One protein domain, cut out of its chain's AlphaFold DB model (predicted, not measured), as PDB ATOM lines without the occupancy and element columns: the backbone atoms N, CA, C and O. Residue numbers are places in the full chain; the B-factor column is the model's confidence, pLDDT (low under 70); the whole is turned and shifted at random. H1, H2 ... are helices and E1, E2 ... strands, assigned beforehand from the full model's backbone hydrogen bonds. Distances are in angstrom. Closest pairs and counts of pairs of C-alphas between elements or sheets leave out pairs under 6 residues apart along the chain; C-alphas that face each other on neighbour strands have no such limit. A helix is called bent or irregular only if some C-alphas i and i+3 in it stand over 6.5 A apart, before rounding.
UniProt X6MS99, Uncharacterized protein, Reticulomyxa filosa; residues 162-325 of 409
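Overview. This is residues 162 to 325 of the 409 residues of an uncharacterized protein of Reticulomyxa filosa (UniProt X6MS99). A strand hairpin, E1 and E2, packs at one end of a core made by the kinked helix H1 and by H4, which crosses it; H2, H5 and H6 gather toward the other end of H1, and H7 covers its kink. After H7 a long loop swings outside the strand hairpin to H8, which touches no helix; residues 186 to 191 and 298 to 303 stick out. The printed part has 164 residues, with eight named helices and two named strands in the order H1 H2 H3 E1 E2 H4 H5 H6 H7 H8; the sheet E1 - E2 is antiparallel and the class is mostly helix. The whole is compact, with a radius of gyration of the C-alphas of 16.4 A and spans of 54 by 41 by 25 A.

Arrangement. E1, residues 220 to 225, and E2, residues 228 to 233, form an antiparallel hairpin; N 223 and O 230, 2.8 A apart, are within hydrogen-bond range. H1, residues 162 to 183, is the hub, touching four helices; it has a kink of 61 degrees near residue 169 and is irregular, with C-alphas 166 and 169 7.8 A apart. The closest C-alphas of H1 and E2 are those of Tyr 166 and Leu 229, 6.3 A. H4, residues 245 to 259, touches H1 at a steep tilt of 68 degrees, only just short of about perpendicular; the closest C-alphas are those of Phe 164 and Thr 253, 5.7 A. H3, residues 215 to 219, touches H4 with residues 247 to 251 of H4 alone, closest at the C-alphas of Thr 218 and Cys 247, 6.1 A. H7, residues 286 to 292, touches residues 165 to 172 of H1 alone, closest at the C-alphas of Cys 169 and Cys 287, 4.6 A; H7 is only just irregular, with C-alphas 289 and 292 6.9 A apart. H6, residues 275 to 282, touches residues 172 to 180 of H1 alone, closest at the C-alphas of Ala 176 and Arg 279, 5.4 A. H5, residues 262 to 271, forms a helical hairpin with H6, closest at the C-alphas of Ala 268 and Val 278, 6.3 A. H2, residues 195 to 205, forms a helical hairpin with H1, touching its residues 175 to 183 alone; the closest C-alphas are those of Ile 183 and Ile 198, 6.9 A. Every O i to N i+4 pair is within hydrogen-bond range in H4, H5, H6 and H8, residues 314 to 325, against 15 of 18 in H1, 6 of 7 in H2, 0 of 1 in H3 and 1 of 3 in H7; O i to N i+3 pairs within range are 2 of 2 in H3 and 1 of 4 in H7.

Along the chain. H1 measures 30.9 A from C-alpha 162 at (49.403, 1.903, -8.844) to C-alpha 183, H4 20.8 A and H8 16.7 A, ending at C-alpha 325 at (34.396, -5.162, -32.323).

Size, cuts and confidence. The C-alphas farthest apart, of Ser 190 and Lys 300, are 54.8 A apart. The printed part has no cut; the links H1 to H2, E2 to H4 and H7 to H8 are long. The mean pLDDT of the printed part is 82.5, with 31 residues under 70, among them 187 to 190 and 289 to 306.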
ATOM      1  N   LYS A 162      48.974   1.142 -10.031       84.31
ATOM      2  CA  LYS A 162      49.403   1.903  -8.844       84.31
ATOM      3  C   LYS A 162      49.004   3.385  -8.868       84.31
ATOM      4  O   LYS A 162      48.965   4.019  -7.811       84.31
ATOM      5  N   TRP A 163      48.726   3.945 -10.050       82.62
ATOM      6  CA  TRP A 163      48.333   5.347 -10.192       82.62
ATOM      7  C   TRP A 163      46.857   5.612  -9.935       82.62
ATOM      8  O   TRP A 163      46.505   6.769  -9.717       82.62
ATOM      9  N   PHE A 164      46.021   4.572  -9.875       87.56
ATOM     10  CA  PHE A 164      44.584   4.672  -9.616       87.56
ATOM     11  C   PHE A 164      44.270   5.650  -8.471       87.56
ATOM     12  O   PHE A 164      43.521   6.610  -8.642       87.56
ATOM     13  N   LYS A 165      44.954   5.502  -7.326       86.12
ATOM     14  CA  LYS A 165      44.742   6.342  -6.131       86.12
ATOM     15  C   LYS A 165      45.037   7.838  -6.323       86.12
ATOM     16  O   LYS A 165      44.522   8.644  -5.548       86.12
ATOM     17  N   TYR A 166      45.845   8.195  -7.321       85.50
ATOM     18  CA  TYR A 166      46.286   9.567  -7.587       85.50
ATOM     19  C   TYR A 166      45.453  10.288  -8.654       85.50
ATOM     20  O   TYR A 166      45.452  11.512  -8.642       85.50
ATOM     21  N   ILE A 167      44.794   9.557  -9.569       89.94
ATOM     22  CA  ILE A 167      44.028  10.149 -10.689       89.94
ATOM     23  C   ILE A 167      42.522   9.882 -10.620       89.94
ATOM     24  O   ILE A 167      41.759  10.464 -11.388       89.94
ATOM     25  N   GLN A 168      42.074   9.014  -9.707       91.50
ATOM     26  CA  GLN A 168      40.675   8.596  -9.582       91.50
ATOM     27  C   GLN A 168      39.669   9.755  -9.518       91.50
ATOM     28  O   GLN A 168      38.595   9.638 -10.100       91.50
ATOM     29  N   CYS A 169      39.964  10.881  -8.854       91.94
ATOM     30  CA  CYS A 169      38.991  11.977  -8.805       91.94
ATOM     31  C   CYS A 169      38.899  12.693 -10.150       91.94
ATOM     32  O   CYS A 169      37.802  12.935 -10.645       91.94
ATOM     33  N   GLN A 170      40.045  13.005 -10.756       92.56
ATOM     34  CA  GLN A 170      40.100  13.731 -12.025       92.56
ATOM     35  C   GLN A 170      39.445  12.920 -13.148       92.56
ATOM     36  O   GLN A 170      38.623  13.449 -13.898       92.56
ATOM     37  N   VAL A 171      39.736  11.616 -13.196       94.69
ATOM     38  CA  VAL A 171      39.099  10.678 -14.127       94.69
ATOM     39  C   VAL A 171      37.601  10.585 -13.853       94.69
ATOM     40  O   VAL A 171      36.814  10.655 -14.792       94.69
ATOM     41  N   CYS A 172      37.181  10.513 -12.587       95.06
ATOM     42  CA  CYS A 172      35.763  10.489 -12.238       95.06
ATOM     43  C   CYS A 172      35.008  11.738 -12.719       95.06
ATOM     44  O   CYS A 172      33.914  11.644 -13.281       95.06
ATOM     45  N   GLU A 173      35.579  12.926 -12.506       94.31
ATOM     46  CA  GLU A 173      34.936  14.190 -12.867       94.31
ATOM     47  C   GLU A 173      34.789  14.373 -14.378       94.31
ATOM     48  O   GLU A 173      33.759  14.888 -14.839       94.31
ATOM     49  N   GLU A 174      35.791  13.948 -15.150       95.25
ATOM     50  CA  GLU A 174      35.703  13.951 -16.608       95.25
ATOM     51  C   GLU A 174      34.791  12.833 -17.120       95.25
ATOM     52  O   GLU A 174      33.921  13.123 -17.938       95.25
ATOM     53  N   ALA A 175      34.848  11.612 -16.582       95.06
ATOM     54  CA  ALA A 175      33.919  10.538 -16.950       95.06
ATOM     55  C   ALA A 175      32.453  10.959 -16.729       95.06
ATOM     56  O   ALA A 175      31.622  10.847 -17.633       95.06
ATOM     57  N   ALA A 176      32.139  11.568 -15.578       95.38
ATOM     58  CA  ALA A 176      30.810  12.106 -15.285       95.38
ATOM     59  C   ALA A 176      30.368  13.179 -16.299       95.38
ATOM     60  O   ALA A 176      29.195  13.246 -16.692       95.38
ATOM     61  N   LYS A 177      31.300  14.032 -16.740       95.06
ATOM     62  CA  LYS A 177      31.053  15.059 -17.761       95.06
ATOM     63  C   LYS A 177      30.792  14.430 -19.132       95.06
ATOM     64  O   LYS A 177      29.846  14.866 -19.788       95.06
ATOM     65  N   GLN A 178      31.562  13.421 -19.541       95.19
ATOM     66  CA  GLN A 178      31.375  12.740 -20.829       95.19
ATOM     67  C   GLN A 178      30.073  11.936 -20.856       95.19
ATOM     68  O   GLN A 178      29.267  12.130 -21.763       95.19
ATOM     69  N   LEU A 179      29.780  11.148 -19.816       94.69
ATOM     70  CA  LEU A 179      28.506  10.427 -19.674       94.69
ATOM     71  C   LEU A 179      27.307  11.366 -19.813       94.69
ATOM     72  O   LEU A 179      26.408  11.147 -20.626       94.69
ATOM     73  N   THR A 180      27.336  12.475 -19.071       94.12
ATOM     74  CA  THR A 180      26.287  13.495 -19.139       94.12
ATOM     75  C   THR A 180      26.170  14.091 -20.543       94.12
ATOM     76  O   THR A 180      25.062  14.317 -21.023       94.12
ATOM     77  N   ARG A 181      27.297  14.365 -21.210       92.75
ATOM     78  CA  ARG A 181      27.325  14.933 -22.564       92.75
ATOM     79  C   ARG A 181      26.727  13.979 -23.591       92.75
ATOM     80  O   ARG A 181      25.989  14.435 -24.457       92.75
ATOM     81  N   HIS A 182      27.026  12.687 -23.488       91.56
ATOM     82  CA  HIS A 182      26.511  11.689 -24.417       91.56
ATOM     83  C   HIS A 182      25.043  11.363 -24.165       91.56
ATOM     84  O   HIS A 182      24.343  11.074 -25.129       91.56
ATOM     85  N   ILE A 183      24.567  11.395 -22.918       91.00
ATOM     86  CA  ILE A 183      23.201  10.977 -22.557       91.00
ATOM     87  C   ILE A 183      22.197  12.123 -22.627       91.00
ATOM     88  O   ILE A 183      21.034  11.889 -22.963       91.00
ATOM     89  N   LYS A 184      22.620  13.361 -22.351       87.94
ATOM     90  CA  LYS A 184      21.721  14.506 -22.471       87.94
ATOM     91  C   LYS A 184      21.200  14.625 -23.907       87.94
ATOM     92  O   LYS A 184      22.005  14.597 -24.840       87.94
ATOM     93  N   PRO A 185      19.881  14.813 -24.089       77.44
ATOM     94  CA  PRO A 185      19.323  15.083 -25.401       77.44
ATOM     95  C   PRO A 185      20.010  16.308 -26.003       77.44
ATOM     96  O   PRO A 185      20.123  17.357 -25.361       77.44
ATOM     97  N   SER A 186      20.493  16.162 -27.236       74.00
ATOM     98  CA  SER A 186      20.946  17.309 -28.018       74.00
ATOM     99  C   SER A 186      19.773  18.275 -28.219       74.00
ATOM    100  O   SER A 186      18.618  17.850 -28.242       74.00
ATOM    101  N   SER A 187      20.035  19.569 -28.418       63.81
ATOM    102  CA  SER A 187      18.975  20.548 -28.722       63.81
ATOM    103  C   SER A 187      18.136  20.172 -29.955       63.81
ATOM    104  O   SER A 187      17.024  20.666 -30.110       63.81
ATOM    105  N   SER A 188      18.658  19.292 -30.813       61.28
ATOM    106  CA  SER A 188      18.001  18.732 -31.998       61.28
ATOM    107  C   SER A 188      17.173  17.462 -31.755       61.28
ATOM    108  O   SER A 188      16.382  17.099 -32.618       61.28
ATOM    109  N   SER A 189      17.323  16.773 -30.619       67.25
ATOM    110  CA  SER A 189      16.631  15.509 -30.323       67.25
ATOM    111  C   SER A 189      16.000  15.562 -28.932       67.25
ATOM    112  O   SER A 189      16.697  15.394 -27.938       67.25
ATOM    113  N   SER A 190      14.687  15.773 -28.832       65.88
ATOM    114  CA  SER A 190      13.984  15.868 -27.538       65.88
ATOM    115  C   SER A 190      13.739  14.517 -26.850       65.88
ATOM    116  O   SER A 190      13.295  14.480 -25.701       65.88
ATOM    117  N   THR A 191      14.019  13.405 -27.531       79.69
ATOM    118  CA  THR A 191      13.771  12.054 -27.022       79.69
ATOM    119  C   THR A 191      14.806  11.668 -25.965       79.69
ATOM    120  O   THR A 191      16.012  11.775 -26.195       79.69
ATOM    121  N   ARG A 192      14.337  11.198 -24.801       82.62
ATOM    122  CA  ARG A 192      15.205  10.581 -23.783       82.62
ATOM    123  C   ARG A 192      15.814   9.295 -24.337       82.62
ATOM    124  O   ARG A 192      15.139   8.562 -25.057       82.62
ATOM    125  N   LYS A 193      17.066   9.016 -23.975       87.38
ATOM    126  CA  LYS A 193      17.708   7.748 -24.322       87.38
ATOM    127  C   LYS A 193      17.013   6.574 -23.639       87.38
ATOM    128  O   LYS A 193      16.526   6.715 -22.516       87.38
ATOM    129  N   THR A 194      16.971   5.436 -24.323       91.00
ATOM    130  CA  THR A 194      16.508   4.177 -23.728       91.00
ATOM    131  C   THR A 194      17.536   3.663 -22.721       91.00
ATOM    132  O   THR A 194      18.705   4.044 -22.764       91.00
ATOM    133  N   GLU A 195      17.107   2.787 -21.816       89.62
ATOM    134  CA  GLU A 195      17.994   2.137 -20.846       89.62
ATOM    135  C   GLU A 195      19.153   1.393 -21.535       89.62
ATOM    136  O   GLU A 195      20.311   1.577 -21.172       89.62
ATOM    137  N   GLU A 196      18.864   0.667 -22.618       90.88
ATOM    138  CA  GLU A 196      19.874  -0.005 -23.449       90.88
ATOM    139  C   GLU A 196      20.949   0.967 -23.970       90.88
ATOM    140  O   GLU A 196      22.143   0.697 -23.880       90.88
ATOM    141  N   GLN A 197      20.546   2.150 -24.444       91.81
ATOM    142  CA  GLN A 197      21.482   3.174 -24.918       91.81
ATOM    143  C   GLN A 197      22.316   3.796 -23.789       91.81
ATOM    144  O   GLN A 197      23.392   4.344 -24.055       91.81
ATOM    145  N   ILE A 198      21.813   3.784 -22.551       92.94
ATOM    146  CA  ILE A 198      22.549   4.259 -21.374       92.94
ATOM    147  C   ILE A 198      23.648   3.255 -21.028       92.94
ATOM    148  O   ILE A 198      24.804   3.674 -20.966       92.94
ATOM    149  N   TYR A 199      23.329   1.960 -20.918       92.00
ATOM    150  CA  TYR A 199      24.331   0.910 -20.682       92.00
ATOM    151  C   TYR A 199      25.389   0.879 -21.785       92.00
ATOM    152  O   TYR A 199      26.576   1.013 -21.511       92.00
ATOM    153  N   GLU A 200      24.971   0.909 -23.052       91.94
ATOM    154  CA  GLU A 200      25.896   0.960 -24.190       91.94
ATOM    155  C   GLU A 200      26.746   2.247 -24.208       91.94
ATOM    156  O   GLU A 200      27.772   2.339 -24.886       91.94
ATOM    157  N   THR A 201      26.319   3.306 -23.512       93.38
ATOM    158  CA  THR A 201      27.149   4.500 -23.309       93.38
ATOM    159  C   THR A 201      28.122   4.328 -22.148       93.38
ATOM    160  O   THR A 201      29.265   4.760 -22.277       93.38
ATOM    161  N   MET A 202      27.702   3.692 -21.057       93.44
ATOM    162  CA  MET A 202      28.549   3.396 -19.901       93.44
ATOM    163  C   MET A 202      29.681   2.428 -20.255       93.44
ATOM    164  O   MET A 202      30.825   2.714 -19.918       93.44
ATOM    165  N   ASP A 203      29.411   1.387 -21.040       90.38
ATOM    166  CA  ASP A 203      30.437   0.421 -21.460       90.38
ATOM    167  C   ASP A 203      31.512   1.066 -22.342       90.38
ATOM    168  O   ASP A 203      32.706   0.780 -22.250       90.38
ATOM    169  N   LYS A 204      31.085   1.979 -23.216       92.00
ATOM    170  CA  LYS A 204      31.945   2.576 -24.243       92.00
ATOM    171  C   LYS A 204      32.687   3.827 -23.783       92.00
ATOM    172  O   LYS A 204      33.689   4.186 -24.396       92.00
ATOM    173  N   VAL A 205      32.227   4.515 -22.735       95.12
ATOM    174  CA  VAL A 205      32.845   5.783 -22.301       95.12
ATOM    175  C   VAL A 205      34.267   5.587 -21.771       95.12
ATOM    176  O   VAL A 205      35.069   6.511 -21.866       95.12
ATOM    177  N   CYS A 206      34.599   4.402 -21.253       94.94
ATOM    178  CA  CYS A 206      35.942   4.086 -20.763       94.94
ATOM    179  C   CYS A 206      36.840   3.404 -21.809       94.94
ATOM    180  O   CYS A 206      37.963   3.025 -21.484       94.94
ATOM    181  N   ASN A 207      36.381   3.255 -23.058       90.62
ATOM    182  CA  ASN A 207      37.147   2.612 -24.124       90.62
ATOM    183  C   ASN A 207      37.874   3.654 -25.004       90.62
ATOM    184  O   ASN A 207      37.222   4.321 -25.810       90.62
ATOM    185  N   PRO A 208      39.213   3.782 -24.933       89.44
ATOM    186  CA  PRO A 208      39.955   4.784 -25.707       89.44
ATOM    187  C   PRO A 208      39.920   4.545 -27.227       89.44
ATOM    188  O   PRO A 208      40.242   5.453 -28.000       89.44
ATOM    189  N   TYR A 209      39.523   3.345 -27.659       84.50
ATOM    190  CA  TYR A 209      39.398   2.951 -29.063       84.50
ATOM    191  C   TYR A 209      37.989   3.187 -29.631       84.50
ATOM    192  O   TYR A 209      37.792   3.089 -30.842       84.50
ATOM    193  N   GLU A 210      37.012   3.545 -28.786       85.12
ATOM    194  CA  GLU A 210      35.694   3.986 -29.243       85.12
ATOM    195  C   GLU A 210      35.671   5.507 -29.417       85.12
ATOM    196  O   GLU A 210      35.395   6.271 -28.489       85.12
ATOM    197  N   ASP A 211      35.935   5.942 -30.643       81.38
ATOM    198  CA  ASP A 211      36.081   7.348 -31.023       81.38
ATOM    199  C   ASP A 211      34.917   8.254 -30.581       81.38
ATOM    200  O   ASP A 211      35.148   9.388 -30.161       81.38
ATOM    201  N   GLU A 212      33.672   7.771 -30.648       84.69
ATOM    202  CA  GLU A 212      32.500   8.605 -30.356       84.69
ATOM    203  C   GLU A 212      32.311   8.886 -28.867       84.69
ATOM    204  O   GLU A 212      31.948  10.005 -28.508       84.69
ATOM    205  N   LYS A 213      32.500   7.875 -28.011       89.00
ATOM    206  CA  LYS A 213      32.128   7.933 -26.586       89.00
ATOM    207  C   LYS A 213      33.332   7.901 -25.646       89.00
ATOM    208  O   LYS A 213      33.283   8.540 -24.600       89.00
ATOM    209  N   GLY A 214      34.402   7.193 -26.002       89.06
ATOM    210  CA  GLY A 214      35.596   7.008 -25.170       89.06
ATOM    211  C   GLY A 214      36.868   7.669 -25.717       89.06
ATOM    212  O   GLY A 214      37.862   7.787 -25.003       89.06
ATOM    213  N   GLY A 215      36.825   8.223 -26.936       89.00
ATOM    214  CA  GLY A 215      37.952   8.927 -27.561       89.00
ATOM    215  C   GLY A 215      38.508  10.101 -26.743       89.00
ATOM    216  O   GLY A 215      39.678  10.458 -26.902       89.00
ATOM    217  N   TRP A 216      37.722  10.651 -25.808       92.31
ATOM    218  CA  TRP A 216      38.168  11.682 -24.865       92.31
ATOM    219  C   TRP A 216      39.388  11.249 -24.045       92.31
ATOM    220  O   TRP A 216      40.200  12.103 -23.701       92.31
ATOM    221  N   ILE A 217      39.563   9.954 -23.768       93.12
ATOM    222  CA  ILE A 217      40.718   9.437 -23.021       93.12
ATOM    223  C   ILE A 217      42.016   9.761 -23.764       93.12
ATOM    224  O   ILE A 217      42.974  10.236 -23.166       93.12
ATOM    225  N   THR A 218      42.021   9.612 -25.092       90.69
ATOM    226  CA  THR A 218      43.199   9.900 -25.930       90.69
ATOM    227  C   THR A 218      43.499  11.394 -26.097       90.69
ATOM    228  O   THR A 218      44.526  11.759 -26.671       90.69
ATOM    229  N   MET A 219      42.606  12.259 -25.609       90.00
ATOM    230  CA  MET A 219      42.781  13.715 -25.565       90.00
ATOM    231  C   MET A 219      43.332  14.188 -24.214       90.00
ATOM    232  O   MET A 219      43.498  15.391 -24.015       90.00
ATOM    233  N   HIS A 220      43.590  13.271 -23.280       90.25
ATOM    234  CA  HIS A 220      44.166  13.585 -21.982       90.25
ATOM    235  C   HIS A 220      45.532  12.931 -21.822       90.25
ATOM    236  O   HIS A 220      45.771  11.824 -22.297       90.25
ATOM    237  N   ASP A 221      46.410  13.641 -21.129       89.00
ATOM    238  CA  ASP A 221      47.765  13.216 -20.808       89.00
ATOM    239  C   ASP A 221      48.003  13.342 -19.300       89.00
ATOM    240  O   ASP A 221      47.401  14.195 -18.635       89.00
ATOM    241  N   LEU A 222      48.840  12.471 -18.744       87.19
ATOM    242  CA  LEU A 222      49.142  12.425 -17.320       87.19
ATOM    243  C   LEU A 222      50.474  13.122 -17.049       87.19
ATOM    244  O   LEU A 222      51.547  12.554 -17.219       87.19
ATOM    245  N   VAL A 223      50.411  14.351 -16.545       85.81
ATOM    246  CA  VAL A 223      51.599  15.143 -16.221       85.81
ATOM    247  C   VAL A 223      51.851  15.193 -14.720       85.81
ATOM    248  O   VAL A 223      50.932  15.312 -13.905       85.81
ATOM    249  N   LEU A 224      53.122  15.149 -14.335       81.38
ATOM    250  CA  LEU A 224      53.525  15.395 -12.958       81.38
ATOM    251  C   LEU A 224      53.802  16.887 -12.757       81.38
ATOM    252  O   LEU A 224      54.799  17.408 -13.254       81.38
ATOM    253  N   GLU A 225      52.967  17.554 -11.966       79.62
ATOM    254  CA  GLU A 225      53.166  18.951 -11.577       79.62
ATOM    255  C   GLU A 225      53.267  19.067 -10.063       79.62
ATOM    256  O   GLU A 225      52.405  18.588  -9.328       79.62
ATOM    257  N   GLU A 226      54.349  19.689  -9.586       74.81
ATOM    258  CA  GLU A 226      54.560  19.975  -8.158       74.81
ATOM    259  C   GLU A 226      54.438  18.731  -7.246       74.81
ATOM    260  O   GLU A 226      53.957  18.797  -6.115       74.81
ATOM    261  N   GLY A 227      54.854  17.559  -7.744       74.00
ATOM    262  CA  GLY A 227      54.779  16.294  -7.000       74.00
ATOM    263  C   GLY A 227      53.373  15.686  -6.911       74.00
ATOM    264  O   GLY A 227      53.155  14.749  -6.136       74.00
ATOM    265  N   LYS A 228      52.421  16.191  -7.705       78.75
ATOM    266  CA  LYS A 228      51.076  15.637  -7.876       78.75
ATOM    267  C   LYS A 228      50.853  15.233  -9.321       78.75
ATOM    268  O   LYS A 228      51.309  15.894 -10.249       78.75
ATOM    269  N   LEU A 229      50.130  14.139  -9.491       81.25
ATOM    270  CA  LEU A 229      49.749  13.664 -10.804       81.25
ATOM    271  C   LEU A 229      48.477  14.372 -11.263       81.25
ATOM    272  O   LEU A 229      47.485  14.406 -10.531       81.25
ATOM    273  N   GLN A 230      48.527  14.965 -12.448       84.62
ATOM    274  CA  GLN A 230      47.422  15.719 -13.016       84.62
ATOM    275  C   GLN A 230      47.137  15.272 -14.445       84.62
ATOM    276  O   GLN A 230      48.029  15.137 -15.272       84.62
ATOM    277  N   MET A 231      45.861  15.081 -14.732       89.44
ATOM    278  CA  MET A 231      45.311  14.802 -16.037       89.44
ATOM    279  C   MET A 231      45.077  16.134 -16.746       89.44
ATOM    280  O   MET A 231      44.242  16.942 -16.331       89.44
ATOM    281  N   LYS A 232      45.822  16.372 -17.822       88.12
ATOM    282  CA  LYS A 232      45.703  17.575 -18.644       88.12
ATOM    283  C   LYS A 232      45.043  17.266 -19.966       88.12
ATOM    284  O   LYS A 232      45.409  16.322 -20.653       88.12
ATOM    285  N   HIS A 233      44.094  18.115 -20.336       88.62
ATOM    286  CA  HIS A 233      43.485  18.080 -21.653       88.62
ATOM    287  C   HIS A 233      44.440  18.675 -22.693       88.62
ATOM    288  O   HIS A 233      44.892  19.817 -22.563       88.62
ATOM    289  N   ILE A 234      44.713  17.913 -23.744       84.00
ATOM    290  CA  ILE A 234      45.500  18.340 -24.891       84.00
ATOM    291  C   ILE A 234      44.568  19.073 -25.857       84.00
ATOM    292  O   ILE A 234      43.680  18.494 -26.475       84.00
ATOM    293  N   ASN A 235      44.766  20.385 -25.990       69.44
ATOM    294  CA  ASN A 235      43.946  21.252 -26.841       69.44
ATOM    295  C   ASN A 235      44.365  21.193 -28.322       69.44
ATOM    296  O   ASN A 235      44.585  22.241 -28.931       69.44
ATOM    297  N   LEU A 236      44.493  20.000 -28.910       73.06
ATOM    298  CA  LEU A 236      44.610  19.881 -30.362       73.06
ATOM    299  C   LEU A 236      43.229  19.571 -30.971       73.06
ATOM    300  O   LEU A 236      42.610  18.565 -30.622       73.06
ATOM    301  N   PRO A 237      42.696  20.440 -31.849       63.88
ATOM    302  CA  PRO A 237      41.386  20.229 -32.450       63.88
ATOM    303  C   PRO A 237      41.415  19.042 -33.420       63.88
ATOM    304  O   PRO A 237      42.254  18.989 -34.314       63.88
ATOM    305  N   ASN A 238      40.448  18.131 -33.282       64.56
ATOM    306  CA  ASN A 238      40.184  17.000 -34.185       64.56
ATOM    307  C   ASN A 238      41.314  15.970 -34.358       64.56
ATOM    308  O   ASN A 238      41.202  15.104 -35.222       64.56
ATOM    309  N   THR A 239      42.359  16.009 -33.535       71.75
ATOM    310  CA  THR A 239      43.409  14.986 -33.544       71.75
ATOM    311  C   THR A 239      43.230  14.071 -32.348       71.75
ATOM    312  O   THR A 239      43.143  14.537 -31.210       71.75
ATOM    313  N   MET A 240      43.198  12.768 -32.589       78.19
ATOM    314  CA  MET A 240      43.151  11.790 -31.513       78.19
ATOM    315  C   MET A 240      44.538  11.185 -31.297       78.19
ATOM    316  O   MET A 240      45.260  10.895 -32.252       78.19
ATOM    317  N   GLY A 241      44.912  10.993 -30.034       81.25
ATOM    318  CA  GLY A 241      46.230  10.486 -29.666       81.25
ATOM    319  C   GLY A 241      46.368   8.981 -29.842       81.25
ATOM    320  O   GLY A 241      45.379   8.245 -29.769       81.25
ATOM    321  N   HIS A 242      47.597   8.521 -30.048       85.31
ATOM    322  CA  HIS A 242      47.974   7.125 -29.882       85.31
ATOM    323  C   HIS A 242      47.816   6.736 -28.406       85.31
ATOM    324  O   HIS A 242      48.347   7.417 -27.528       85.31
ATOM    325  N   CYS A 243      47.074   5.660 -28.131       86.12
ATOM    326  CA  CYS A 243      46.831   5.218 -26.761       86.12
ATOM    327  C   CYS A 243      48.017   4.395 -26.247       86.12
ATOM    328  O   CYS A 243      48.209   3.244 -26.633       86.12
ATOM    329  N   GLY A 244      48.822   5.029 -25.398       87.88
ATOM    330  CA  GLY A 244      49.932   4.415 -24.682       87.88
ATOM    331  C   GLY A 244      49.567   3.934 -23.279       87.88
ATOM    332  O   GLY A 244      48.400   3.775 -22.923       87.88
ATOM    333  N   SER A 245      50.587   3.741 -22.448       87.50
ATOM    334  CA  SER A 245      50.438   3.239 -21.073       87.50
ATOM    335  C   SER A 245      49.675   4.205 -20.160       87.50
ATOM    336  O   SER A 245      48.887   3.777 -19.314       87.50
ATOM    337  N   GLU A 246      49.852   5.512 -20.351       89.06
ATOM    338  CA  GLU A 246      49.148   6.563 -19.603       89.06
ATOM    339  C   GLU A 246      47.658   6.600 -19.969       89.06
ATOM    340  O   GLU A 246      46.800   6.598 -19.086       89.06
ATOM    341  N   CYS A 247      47.353   6.527 -21.268       91.44
ATOM    342  CA  CYS A 247      45.990   6.425 -21.789       91.44
ATOM    343  C   CYS A 247      45.273   5.170 -21.259       91.44
ATOM    344  O   CYS A 247      44.169   5.270 -20.722       91.44
ATOM    345  N   GLU A 248      45.925   4.005 -21.307       91.25
ATOM    346  CA  GLU A 248      45.388   2.754 -20.751       91.25
ATOM    347  C   GLU A 248      45.216   2.832 -19.224       91.25
ATOM    348  O   GLU A 248      44.287   2.256 -18.660       91.25
ATOM    349  N   THR A 249      46.053   3.603 -18.524       91.94
ATOM    350  CA  THR A 249      45.901   3.847 -17.078       91.94
ATOM    351  C   THR A 249      44.656   4.686 -16.767       91.94
ATOM    352  O   THR A 249      43.952   4.403 -15.789       91.94
ATOM    353  N   ILE A 250      44.352   5.693 -17.594       93.50
ATOM    354  CA  ILE A 250      43.106   6.470 -17.499       93.50
ATOM    355  C   ILE A 250      41.904   5.566 -17.799       93.50
ATOM    356  O   ILE A 250      40.946   5.574 -17.024       93.50
ATOM    357  N   ALA A 251      41.971   4.759 -18.864       94.06
ATOM    358  CA  ALA A 251      40.919   3.815 -19.243       94.06
ATOM    359  C   ALA A 251      40.619   2.811 -18.120       94.06
ATOM    360  O   ALA A 251      39.480   2.715 -17.670       94.06
ATOM    361  N   TYR A 252      41.653   2.164 -17.572       93.31
ATOM    362  CA  TYR A 252      41.538   1.261 -16.423       93.31
ATOM    363  C   TYR A 252      40.888   1.943 -15.213       93.31
ATOM    364  O   TYR A 252      39.977   1.397 -14.592       93.31
ATOM    365  N   THR A 253      41.334   3.159 -14.883       93.75
ATOM    366  CA  THR A 253      40.778   3.918 -13.754       93.75
ATOM    367  C   THR A 253      39.306   4.254 -13.982       93.75
ATOM    368  O   THR A 253      38.505   4.142 -13.057       93.75
ATOM    369  N   CYS A 254      38.946   4.639 -15.208       95.69
ATOM    370  CA  CYS A 254      37.572   4.919 -15.606       95.69
ATOM    371  C   CYS A 254      36.691   3.679 -15.418       95.69
ATOM    372  O   CYS A 254      35.691   3.765 -14.705       95.69
ATOM    373  N   SER A 255      37.094   2.528 -15.970       94.31
ATOM    374  CA  SER A 255      36.337   1.274 -15.855       94.31
ATOM    375  C   SER A 255      36.131   0.878 -14.399       94.31
ATOM    376  O   SER A 255      35.002   0.633 -13.989       94.31
ATOM    377  N   LYS A 256      37.186   0.947 -13.577       91.94
ATOM    378  CA  LYS A 256      37.101   0.605 -12.153       91.94
ATOM    379  C   LYS A 256      36.118   1.497 -11.384       91.94
ATOM    380  O   LYS A 256      35.380   1.020 -10.530       91.94
ATOM    381  N   ILE A 257      36.086   2.794 -11.698       93.00
ATOM    382  CA  ILE A 257      35.151   3.745 -11.078       93.00
ATOM    383  C   ILE A 257      33.702   3.458 -11.490       93.00
ATOM    384  O   ILE A 257      32.808   3.594 -10.652       93.00
ATOM    385  N   LEU A 258      33.469   3.102 -12.760       92.31
ATOM    386  CA  LEU A 258      32.133   2.778 -13.263       92.31
ATOM    387  C   LEU A 258      31.615   1.449 -12.711       92.31
ATOM    388  O   LEU A 258      30.473   1.415 -12.263       92.31
ATOM    389  N   GLU A 259      32.444   0.402 -12.690       90.88
ATOM    390  CA  GLU A 259      32.104  -0.924 -12.148       90.88
ATOM    391  C   GLU A 259      31.602  -0.828 -10.700       90.88
ATOM    392  O   GLU A 259      30.568  -1.391 -10.349       90.88
ATOM    393  N   ASP A 260      32.275  -0.029  -9.867       89.25
ATOM    394  CA  ASP A 260      31.917   0.154  -8.455       89.25
ATOM    395  C   ASP A 260      30.547   0.838  -8.249       89.25
ATOM    396  O   ASP A 260      30.001   0.828  -7.138       89.25
ATOM    397  N   LYS A 261      30.008   1.502  -9.282       91.00
ATOM    398  CA  LYS A 261      28.826   2.376  -9.195       91.00
ATOM    399  C   LYS A 261      27.795   2.154 -10.300       91.00
ATOM    400  O   LYS A 261      26.894   2.975 -10.442       91.00
ATOM    401  N   GLU A 262      27.889   1.057 -11.041       90.38
ATOM    402  CA  GLU A 262      27.154   0.842 -12.291       90.38
ATOM    403  C   GLU A 262      25.631   1.002 -12.130       90.38
ATOM    404  O   GLU A 262      25.012   1.801 -12.831       90.38
ATOM    405  N   ILE A 263      25.040   0.321 -11.144       91.69
ATOM    406  CA  ILE A 263      23.586   0.328 -10.899       91.69
ATOM    407  C   ILE A 263      23.089   1.724 -10.488       91.69
ATOM    408  O   ILE A 263      22.110   2.241 -11.018       91.69
ATOM    409  N   GLU A 264      23.773   2.361  -9.538       93.81
ATOM    410  CA  GLU A 264      23.392   3.681  -9.017       93.81
ATOM    411  C   GLU A 264      23.555   4.765 -10.095       93.81
ATOM    412  O   GLU A 264      22.784   5.727 -10.184       93.81
ATOM    413  N   LEU A 265      24.578   4.605 -10.934       94.19
ATOM    414  CA  LEU A 265      24.868   5.490 -12.042       94.19
ATOM    415  C   LEU A 265      23.823   5.363 -13.157       94.19
ATOM    416  O   LEU A 265      23.384   6.397 -13.668       94.19
ATOM    417  N   SER A 266      23.410   4.147 -13.528       93.62
ATOM    418  CA  SER A 266      22.397   3.944 -14.572       93.62
ATOM    419  C   SER A 266      21.056   4.569 -14.166       93.62
ATOM    420  O   SER A 266      20.454   5.309 -14.955       93.62
ATOM    421  N   GLU A 267      20.652   4.416 -12.900       93.31
ATOM    422  CA  GLU A 267      19.459   5.059 -12.337       93.31
ATOM    423  C   GLU A 267      19.562   6.594 -12.371       93.31
ATOM    424  O   GLU A 267      18.624   7.291 -12.792       93.31
ATOM    425  N   ALA A 268      20.713   7.143 -11.971       93.19
ATOM    426  CA  ALA A 268      20.954   8.583 -11.970       93.19
ATOM    427  C   ALA A 268      20.923   9.180 -13.385       93.19
ATOM    428  O   ALA A 268      20.375  10.271 -13.588       93.19
ATOM    429  N   LEU A 269      21.486   8.467 -14.365       93.31
ATOM    430  CA  LEU A 269      21.510   8.857 -15.774       93.31
ATOM    431  C   LEU A 269      20.126   8.786 -16.422       93.31
ATOM    432  O   LEU A 269      19.786   9.662 -17.218       93.31
ATOM    433  N   TYR A 270      19.312   7.797 -16.055       91.69
ATOM    434  CA  TYR A 270      17.943   7.678 -16.547       91.69
ATOM    435  C   TYR A 270      17.021   8.760 -15.960       91.69
ATOM    436  O   TYR A 270      16.241   9.389 -16.681       91.69
ATOM    437  N   SER A 271      17.138   9.020 -14.654       90.75
ATOM    438  CA  SER A 271      16.226   9.909 -13.923       90.75
ATOM    439  C   SER A 271      16.548  11.391 -14.109       90.75
ATOM    440  O   SER A 271      15.664  12.200 -14.403       90.75
ATOM    441  N   ASN A 272      17.814  11.775 -13.922       89.62
ATOM    442  CA  ASN A 272      18.256  13.165 -13.997       89.62
ATOM    443  C   ASN A 272      19.727  13.238 -14.449       89.62
ATOM    444  O   ASN A 272      20.623  13.378 -13.604       89.62
ATOM    445  N   PRO A 273      19.995  13.203 -15.770       90.44
ATOM    446  CA  PRO A 273      21.343  13.234 -16.331       90.44
ATOM    447  C   PRO A 273      21.929  14.650 -16.272       90.44
ATOM    448  O   PRO A 273      22.253  15.256 -17.288       90.44
ATOM    449  N   THR A 274      22.027  15.249 -15.089       92.19
ATOM    450  CA  THR A 274      22.740  16.512 -14.873       92.19
ATOM    451  C   THR A 274      24.151  16.229 -14.385       92.19
ATOM    452  O   THR A 274      24.377  15.319 -13.595       92.19
ATOM    453  N   ARG A 275      25.117  17.048 -14.822       92.25
ATOM    454  CA  ARG A 275      26.536  16.851 -14.489       92.25
ATOM    455  C   ARG A 275      26.763  16.815 -12.977       92.25
ATOM    456  O   ARG A 275      27.582  16.038 -12.508       92.25
ATOM    457  N   SER A 276      26.048  17.653 -12.226       92.38
ATOM    458  CA  SER A 276      26.103  17.675 -10.763       92.38
ATOM    459  C   SER A 276      25.577  16.377 -10.152       92.38
ATOM    460  O   SER A 276      26.248  15.822  -9.292       92.38
ATOM    461  N   ASN A 277      24.427  15.875 -10.611       93.50
ATOM    462  CA  ASN A 277      23.845  14.631 -10.111       93.50
ATOM    463  C   ASN A 277      24.764  13.433 -10.388       93.50
ATOM    464  O   ASN A 277      25.161  12.733  -9.462       93.50
ATOM    465  N   VAL A 278      25.199  13.275 -11.642       94.25
ATOM    466  CA  VAL A 278      26.098  12.191 -12.064       94.25
ATOM    467  C   VAL A 278      27.426  12.244 -11.306       94.25
ATOM    468  O   VAL A 278      27.877  11.229 -10.788       94.25
ATOM    469  N   ARG A 279      28.032  13.431 -11.157       94.00
ATOM    470  CA  ARG A 279      29.266  13.603 -10.372       94.00
ATOM    471  C   ARG A 279      29.069  13.246  -8.898       94.00
ATOM    472  O   ARG A 279      29.965  12.663  -8.300       94.00
ATOM    473  N   ASN A 280      27.936  13.609  -8.300       92.88
ATOM    474  CA  ASN A 280      27.674  13.343  -6.886       92.88
ATOM    475  C   ASN A 280      27.460  11.854  -6.597       92.88
ATOM    476  O   ASN A 280      27.813  11.410  -5.508       92.88
ATOM    477  N   VAL A 281      26.911  11.106  -7.557       93.12
ATOM    478  CA  VAL A 281      26.762   9.646  -7.472       93.12
ATOM    479  C   VAL A 281      28.100   8.955  -7.736       93.12
ATOM    480  O   VAL A 281      28.520   8.108  -6.951       93.12
ATOM    481  N   LEU A 282      28.816   9.371  -8.785       92.50
ATOM    482  CA  LEU A 282      30.028   8.691  -9.236       92.50
ATOM    483  C   LEU A 282      31.273   9.023  -8.398       92.50
ATOM    484  O   LEU A 282      32.058   8.139  -8.071       92.50
ATOM    485  N   CYS A 283      31.462  10.289  -8.005       92.25
ATOM    486  CA  CYS A 283      32.718  10.790  -7.423       92.25
ATOM    487  C   CYS A 283      32.795  11.012  -5.895       92.25
ATOM    488  O   CYS A 283      33.834  11.512  -5.441       92.25
ATOM    489  N   PRO A 284      31.799  10.687  -5.046       81.44
ATOM    490  CA  PRO A 284      31.764  11.193  -3.672       81.44
ATOM    491  C   PRO A 284      32.889  10.635  -2.787       81.44
ATOM    492  O   PRO A 284      33.321  11.314  -1.852       81.44
ATOM    493  N   ASN A 285      33.382   9.427  -3.076       80.31
ATOM    494  CA  ASN A 285      34.422   8.754  -2.290       80.31
ATOM    495  C   ASN A 285      35.829   8.941  -2.872       80.31
ATOM    496  O   ASN A 285      36.796   9.025  -2.112       80.31
ATOM    497  N   TYR A 286      35.948   9.061  -4.194       83.12
ATOM    498  CA  TYR A 286      37.231   9.194  -4.887       83.12
ATOM    499  C   TYR A 286      37.870  10.568  -4.654       83.12
ATOM    500  O   TYR A 286      39.032  10.665  -4.260       83.12
ATOM    501  N   CYS A 287      37.078  11.637  -4.753       79.56
ATOM    502  CA  CYS A 287      37.560  13.009  -4.581       79.56
ATOM    503  C   CYS A 287      37.857  13.409  -3.129       79.56
ATOM    504  O   CYS A 287      38.552  14.393  -2.874       79.56
ATOM    505  N   LYS A 288      37.362  12.644  -2.149       72.69
ATOM    506  CA  LYS A 288      37.719  12.843  -0.735       72.69
ATOM    507  C   LYS A 288      39.084  12.242  -0.400       72.69
ATOM    508  O   LYS A 288      39.809  12.819   0.406       72.69
ATOM    509  N   LYS A 289      39.431  11.110  -1.021       61.53
ATOM    510  CA  LYS A 289      40.663  10.352  -0.753       61.53
ATOM    511  C   LYS A 289      41.905  10.955  -1.423       61.53
ATOM    512  O   LYS A 289      43.005  10.794  -0.910       61.53
ATOM    513  N   GLU A 290      41.741  11.680  -2.528       60.12
ATOM    514  CA  GLU A 290      42.857  12.162  -3.360       60.12
ATOM    515  C   GLU A 290      43.747  13.231  -2.686       60.12
ATOM    516  O   GLU A 290      44.930  13.348  -3.001       60.12
ATOM    517  N   LYS A 291      43.232  13.981  -1.699       54.22
ATOM    518  CA  LYS A 291      43.911  15.167  -1.129       54.22
ATOM    519  C   LYS A 291      45.251  14.902  -0.423       54.22
ATOM    520  O   LYS A 291      45.962  15.860  -0.124       54.22
ATOM    521  N   THR A 292      45.611  13.649  -0.166       54.25
ATOM    522  CA  THR A 292      46.747  13.282   0.700       54.25
ATOM    523  C   THR A 292      47.916  12.612  -0.017       54.25
ATOM    524  O   THR A 292      48.961  12.403   0.599       54.25
ATOM    525  N   PHE A 293      47.791  12.285  -1.304       61.44
ATOM    526  CA  PHE A 293      48.816  11.509  -1.997       61.44
ATOM    527  C   PHE A 293      49.810  12.417  -2.731       61.44
ATOM    528  O   PHE A 293      49.621  12.773  -3.890       61.44
ATOM    529  N   THR A 294      50.892  12.795  -2.048       63.59
ATOM    530  CA  THR A 294      52.078  13.360  -2.709       63.59
ATOM    531  C   THR A 294      52.947  12.220  -3.226       63.59
ATOM    532  O   THR A 294      53.227  11.256  -2.509       63.59
ATOM    533  N   ILE A 295      53.352  12.291  -4.493       67.31
ATOM    534  CA  ILE A 295      54.282  11.317  -5.057       67.31
ATOM    535  C   ILE A 295      55.672  11.711  -4.558       67.31
ATOM    536  O   ILE A 295      56.264  12.675  -5.040       67.31
ATOM    537  N   LYS A 296      56.208  10.964  -3.586       59.34
ATOM    538  CA  LYS A 296      57.642  11.006  -3.281       59.34
ATOM    539  C   LYS A 296      58.364  10.373  -4.469       59.34
ATOM    540  O   LYS A 296      58.429   9.153  -4.577       59.34
ATOM    541  N   MET A 297      58.790  11.187  -5.430       54.03
ATOM    542  CA  MET A 297      59.528  10.684  -6.581       54.03
ATOM    543  C   MET A 297      60.959  10.339  -6.182       54.03
ATOM    544  O   MET A 297      61.754  11.237  -5.914       54.03
ATOM    545  N   ASP A 298      61.316   9.058  -6.268       50.66
ATOM    546  CA  ASP A 298      62.698   8.670  -6.544       50.66
ATOM    547  C   ASP A 298      63.001   9.084  -7.989       50.66
ATOM    548  O   ASP A 298      62.702   8.379  -8.957       50.66
ATOM    549  N   SER A 299      63.521  10.304  -8.137       45.66
ATOM    550  CA  SER A 299      63.556  11.089  -9.379       45.66
ATOM    551  C   SER A 299      64.471  10.544 -10.491       45.66
ATOM    552  O   SER A 299      64.859  11.298 -11.383       45.66
ATOM    553  N   LYS A 300      64.871   9.268 -10.452       45.41
ATOM    554  CA  LYS A 300      65.827   8.690 -11.411       45.41
ATOM    555  C   LYS A 300      65.323   7.491 -12.219       45.41
ATOM    556  O   LYS A 300      65.949   7.206 -13.231       45.41
ATOM    557  N   ASN A 301      64.209   6.837 -11.862       46.19
ATOM    558  CA  ASN A 301      63.833   5.548 -12.484       46.19
ATOM    559  C   ASN A 301      62.376   5.388 -12.972       46.19
ATOM    560  O   ASN A 301      62.021   4.317 -13.467       46.19
ATOM    561  N   SER A 302      61.501   6.393 -12.891       50.78
ATOM    562  CA  SER A 302      60.106   6.227 -13.333       50.78
ATOM    563  C   SER A 302      59.939   6.454 -14.846       50.78
ATOM    564  O   SER A 302      59.512   7.510 -15.292       50.78
ATOM    565  N   LYS A 303      60.183   5.406 -15.648       52.41
ATOM    566  CA  LYS A 303      59.852   5.312 -17.097       52.41
ATOM    567  C   LYS A 303      58.372   5.571 -17.461       52.41
ATOM    568  O   LYS A 303      58.005   5.482 -18.623       52.41
ATOM    569  N   VAL A 304      57.525   5.842 -16.472       52.97
ATOM    570  CA  VAL A 304      56.061   5.863 -16.585       52.97
ATOM    571  C   VAL A 304      55.517   7.218 -17.060       52.97
ATOM    572  O   VAL A 304      54.361   7.289 -17.426       52.97
ATOM    573  N   TRP A 305      56.350   8.265 -17.071       59.94
ATOM    574  CA  TRP A 305      55.949   9.653 -17.380       59.94
ATOM    575  C   TRP A 305      56.673  10.246 -18.587       59.94
ATOM    576  O   TRP A 305      56.699  11.457 -18.794       59.94
ATOM    577  N   SER A 306      57.419   9.405 -19.304       60.22
ATOM    578  CA  SER A 306      58.229   9.823 -20.450       60.22
ATOM    579  C   SER A 306      57.519   9.601 -21.779       60.22
ATOM    580  O   SER A 306      58.105   9.892 -22.826       60.22
ATOM    581  N   GLU A 307      56.308   9.037 -21.758       74.19
ATOM    582  CA  GLU A 307      55.553   8.819 -22.978       74.19
ATOM    583  C   GLU A 307      55.018  10.165 -23.458       74.19
ATOM    584  O   GLU A 307      54.112  10.756 -22.897       74.19
ATOM    585  N   LYS A 308      55.644  10.706 -24.501       78.25
ATOM    586  CA  LYS A 308      55.112  11.909 -25.131       78.25
ATOM    587  C   LYS A 308      53.864  11.528 -25.905       78.25
ATOM    588  O   LYS A 308      53.914  10.589 -26.705       78.25
ATOM    589  N   TRP A 309      52.808  12.318 -25.745       80.69
ATOM    590  CA  TRP A 309      51.644  12.226 -26.610       80.69
ATOM    591  C   TRP A 309      52.064  12.284 -28.084       80.69
ATOM    592  O   TRP A 309      52.881  13.115 -28.496       80.69
ATOM    593  N   ARG A 310      51.506  11.373 -28.879       81.00
ATOM    594  CA  ARG A 310      51.716  11.282 -30.325       81.00
ATOM    595  C   ARG A 310      50.364  11.189 -31.002       81.00
ATOM    596  O   ARG A 310      49.468  10.530 -30.484       81.00
ATOM    597  N   GLU A 311      50.238  11.807 -32.165       81.94
ATOM    598  CA  GLU A 311      49.051  11.653 -32.998       81.94
ATOM    599  C   GLU A 311      48.921  10.191 -33.454       81.94
ATOM    600  O   GLU A 311      49.917   9.552 -33.807       81.94
ATOM    601  N   ALA A 312      47.709   9.638 -33.383       80.62
ATOM    602  CA  ALA A 312      47.446   8.292 -33.876       80.62
ATOM    603  C   ALA A 312      47.381   8.282 -35.405       80.62
ATOM    604  O   ALA A 312      46.727   9.132 -36.006       80.62
ATOM    605  N   ASP A 313      47.972   7.261 -36.020       79.12
ATOM    606  CA  ASP A 313      47.749   6.971 -37.432       79.12
ATOM    607  C   ASP A 313      46.290   6.499 -37.639       79.12
ATOM    608  O   ASP A 313      45.866   5.533 -36.986       79.12
ATOM    609  N   PRO A 314      45.493   7.160 -38.501       77.88
ATOM    610  CA  PRO A 314      44.093   6.802 -38.729       77.88
ATOM    611  C   PRO A 314      43.904   5.352 -39.198       77.88
ATOM    612  O   PRO A 314      42.923   4.720 -38.801       77.88
ATOM    613  N   GLU A 315      44.829   4.795 -39.987       75.31
ATOM    614  CA  GLU A 315      44.732   3.405 -40.462       75.31
ATOM    615  C   GLU A 315      44.904   2.402 -39.314       75.31
ATOM    616  O   GLU A 315      44.118   1.460 -39.168       75.31
ATOM    617  N   GLN A 316      45.892   2.637 -38.444       69.81
ATOM    618  CA  GLN A 316      46.117   1.821 -37.245       69.81
ATOM    619  C   GLN A 316      44.903   1.857 -36.319       69.81
ATOM    620  O   GLN A 316      44.491   0.832 -35.775       69.81
ATOM    621  N   ARG A 317      44.284   3.029 -36.176       72.00
ATOM    622  CA  ARG A 317      43.109   3.208 -35.322       72.00
ATOM    623  C   ARG A 317      41.899   2.430 -35.836       72.00
ATOM    624  O   ARG A 317      41.242   1.741 -35.057       72.00
ATOM    625  N   GLN A 318      41.641   2.485 -37.145       74.06
ATOM    626  CA  GLN A 318      40.568   1.708 -37.775       74.06
ATOM    627  C   GLN A 318      40.775   0.207 -37.575       74.06
ATOM    628  O   GLN A 318      39.832  -0.503 -37.231       74.06
ATOM    629  N   MET A 319      42.012  -0.270 -37.717       67.44
ATOM    630  CA  MET A 319      42.343  -1.675 -37.481       67.44
ATOM    631  C   MET A 319      42.080  -2.101 -36.032       67.44
ATOM    632  O   MET A 319      41.489  -3.156 -35.810       67.44
ATOM    633  N   ILE A 320      42.463  -1.281 -35.050       69.56
ATOM    634  CA  ILE A 320      42.234  -1.591 -33.630       69.56
ATOM    635  C   ILE A 320      40.736  -1.572 -33.300       69.56
ATOM    636  O   ILE A 320      40.256  -2.458 -32.597       69.56
ATOM    637  N   LYS A 321      39.976  -0.622 -33.857       72.12
ATOM    638  CA  LYS A 321      38.516  -0.567 -33.695       72.12
ATOM    639  C   LYS A 321      37.826  -1.814 -34.254       72.12
ATOM    640  O   LYS A 321      36.918  -2.364 -33.633       72.12
ATOM    641  N   ILE A 322      38.271  -2.283 -35.418       70.50
ATOM    642  CA  ILE A 322      37.776  -3.524 -36.023       70.50
ATOM    643  C   ILE A 322      38.139  -4.728 -35.141       70.50
ATOM    644  O   ILE A 322      37.287  -5.575 -34.891       70.50
ATOM    645  N   ALA A 323      39.366  -4.786 -34.616       67.00
ATOM    646  CA  ALA A 323      39.797  -5.864 -33.726       67.00
ATOM    647  C   ALA A 323      38.994  -5.911 -32.412       67.00
ATOM    648  O   ALA A 323      38.687  -6.995 -31.924       67.00
ATOM    649  N   ASP A 324      38.618  -4.753 -31.864       63.81
ATOM    650  CA  ASP A 324      37.835  -4.644 -30.626       63.81
ATOM    651  C   ASP A 324      36.358  -5.043 -30.802       63.81
ATOM    652  O   ASP A 324      35.708  -5.491 -29.863       63.81
ATOM    653  N   THR A 325      35.821  -4.921 -32.020       64.56
ATOM    654  CA  THR A 325      34.396  -5.162 -32.323       64.56
ATOM    655  C   THR A 325      34.080  -6.579 -32.808       64.56
ATOM    656  O   THR A 325      32.904  -6.910 -32.964       64.56
TER     657      THR A 325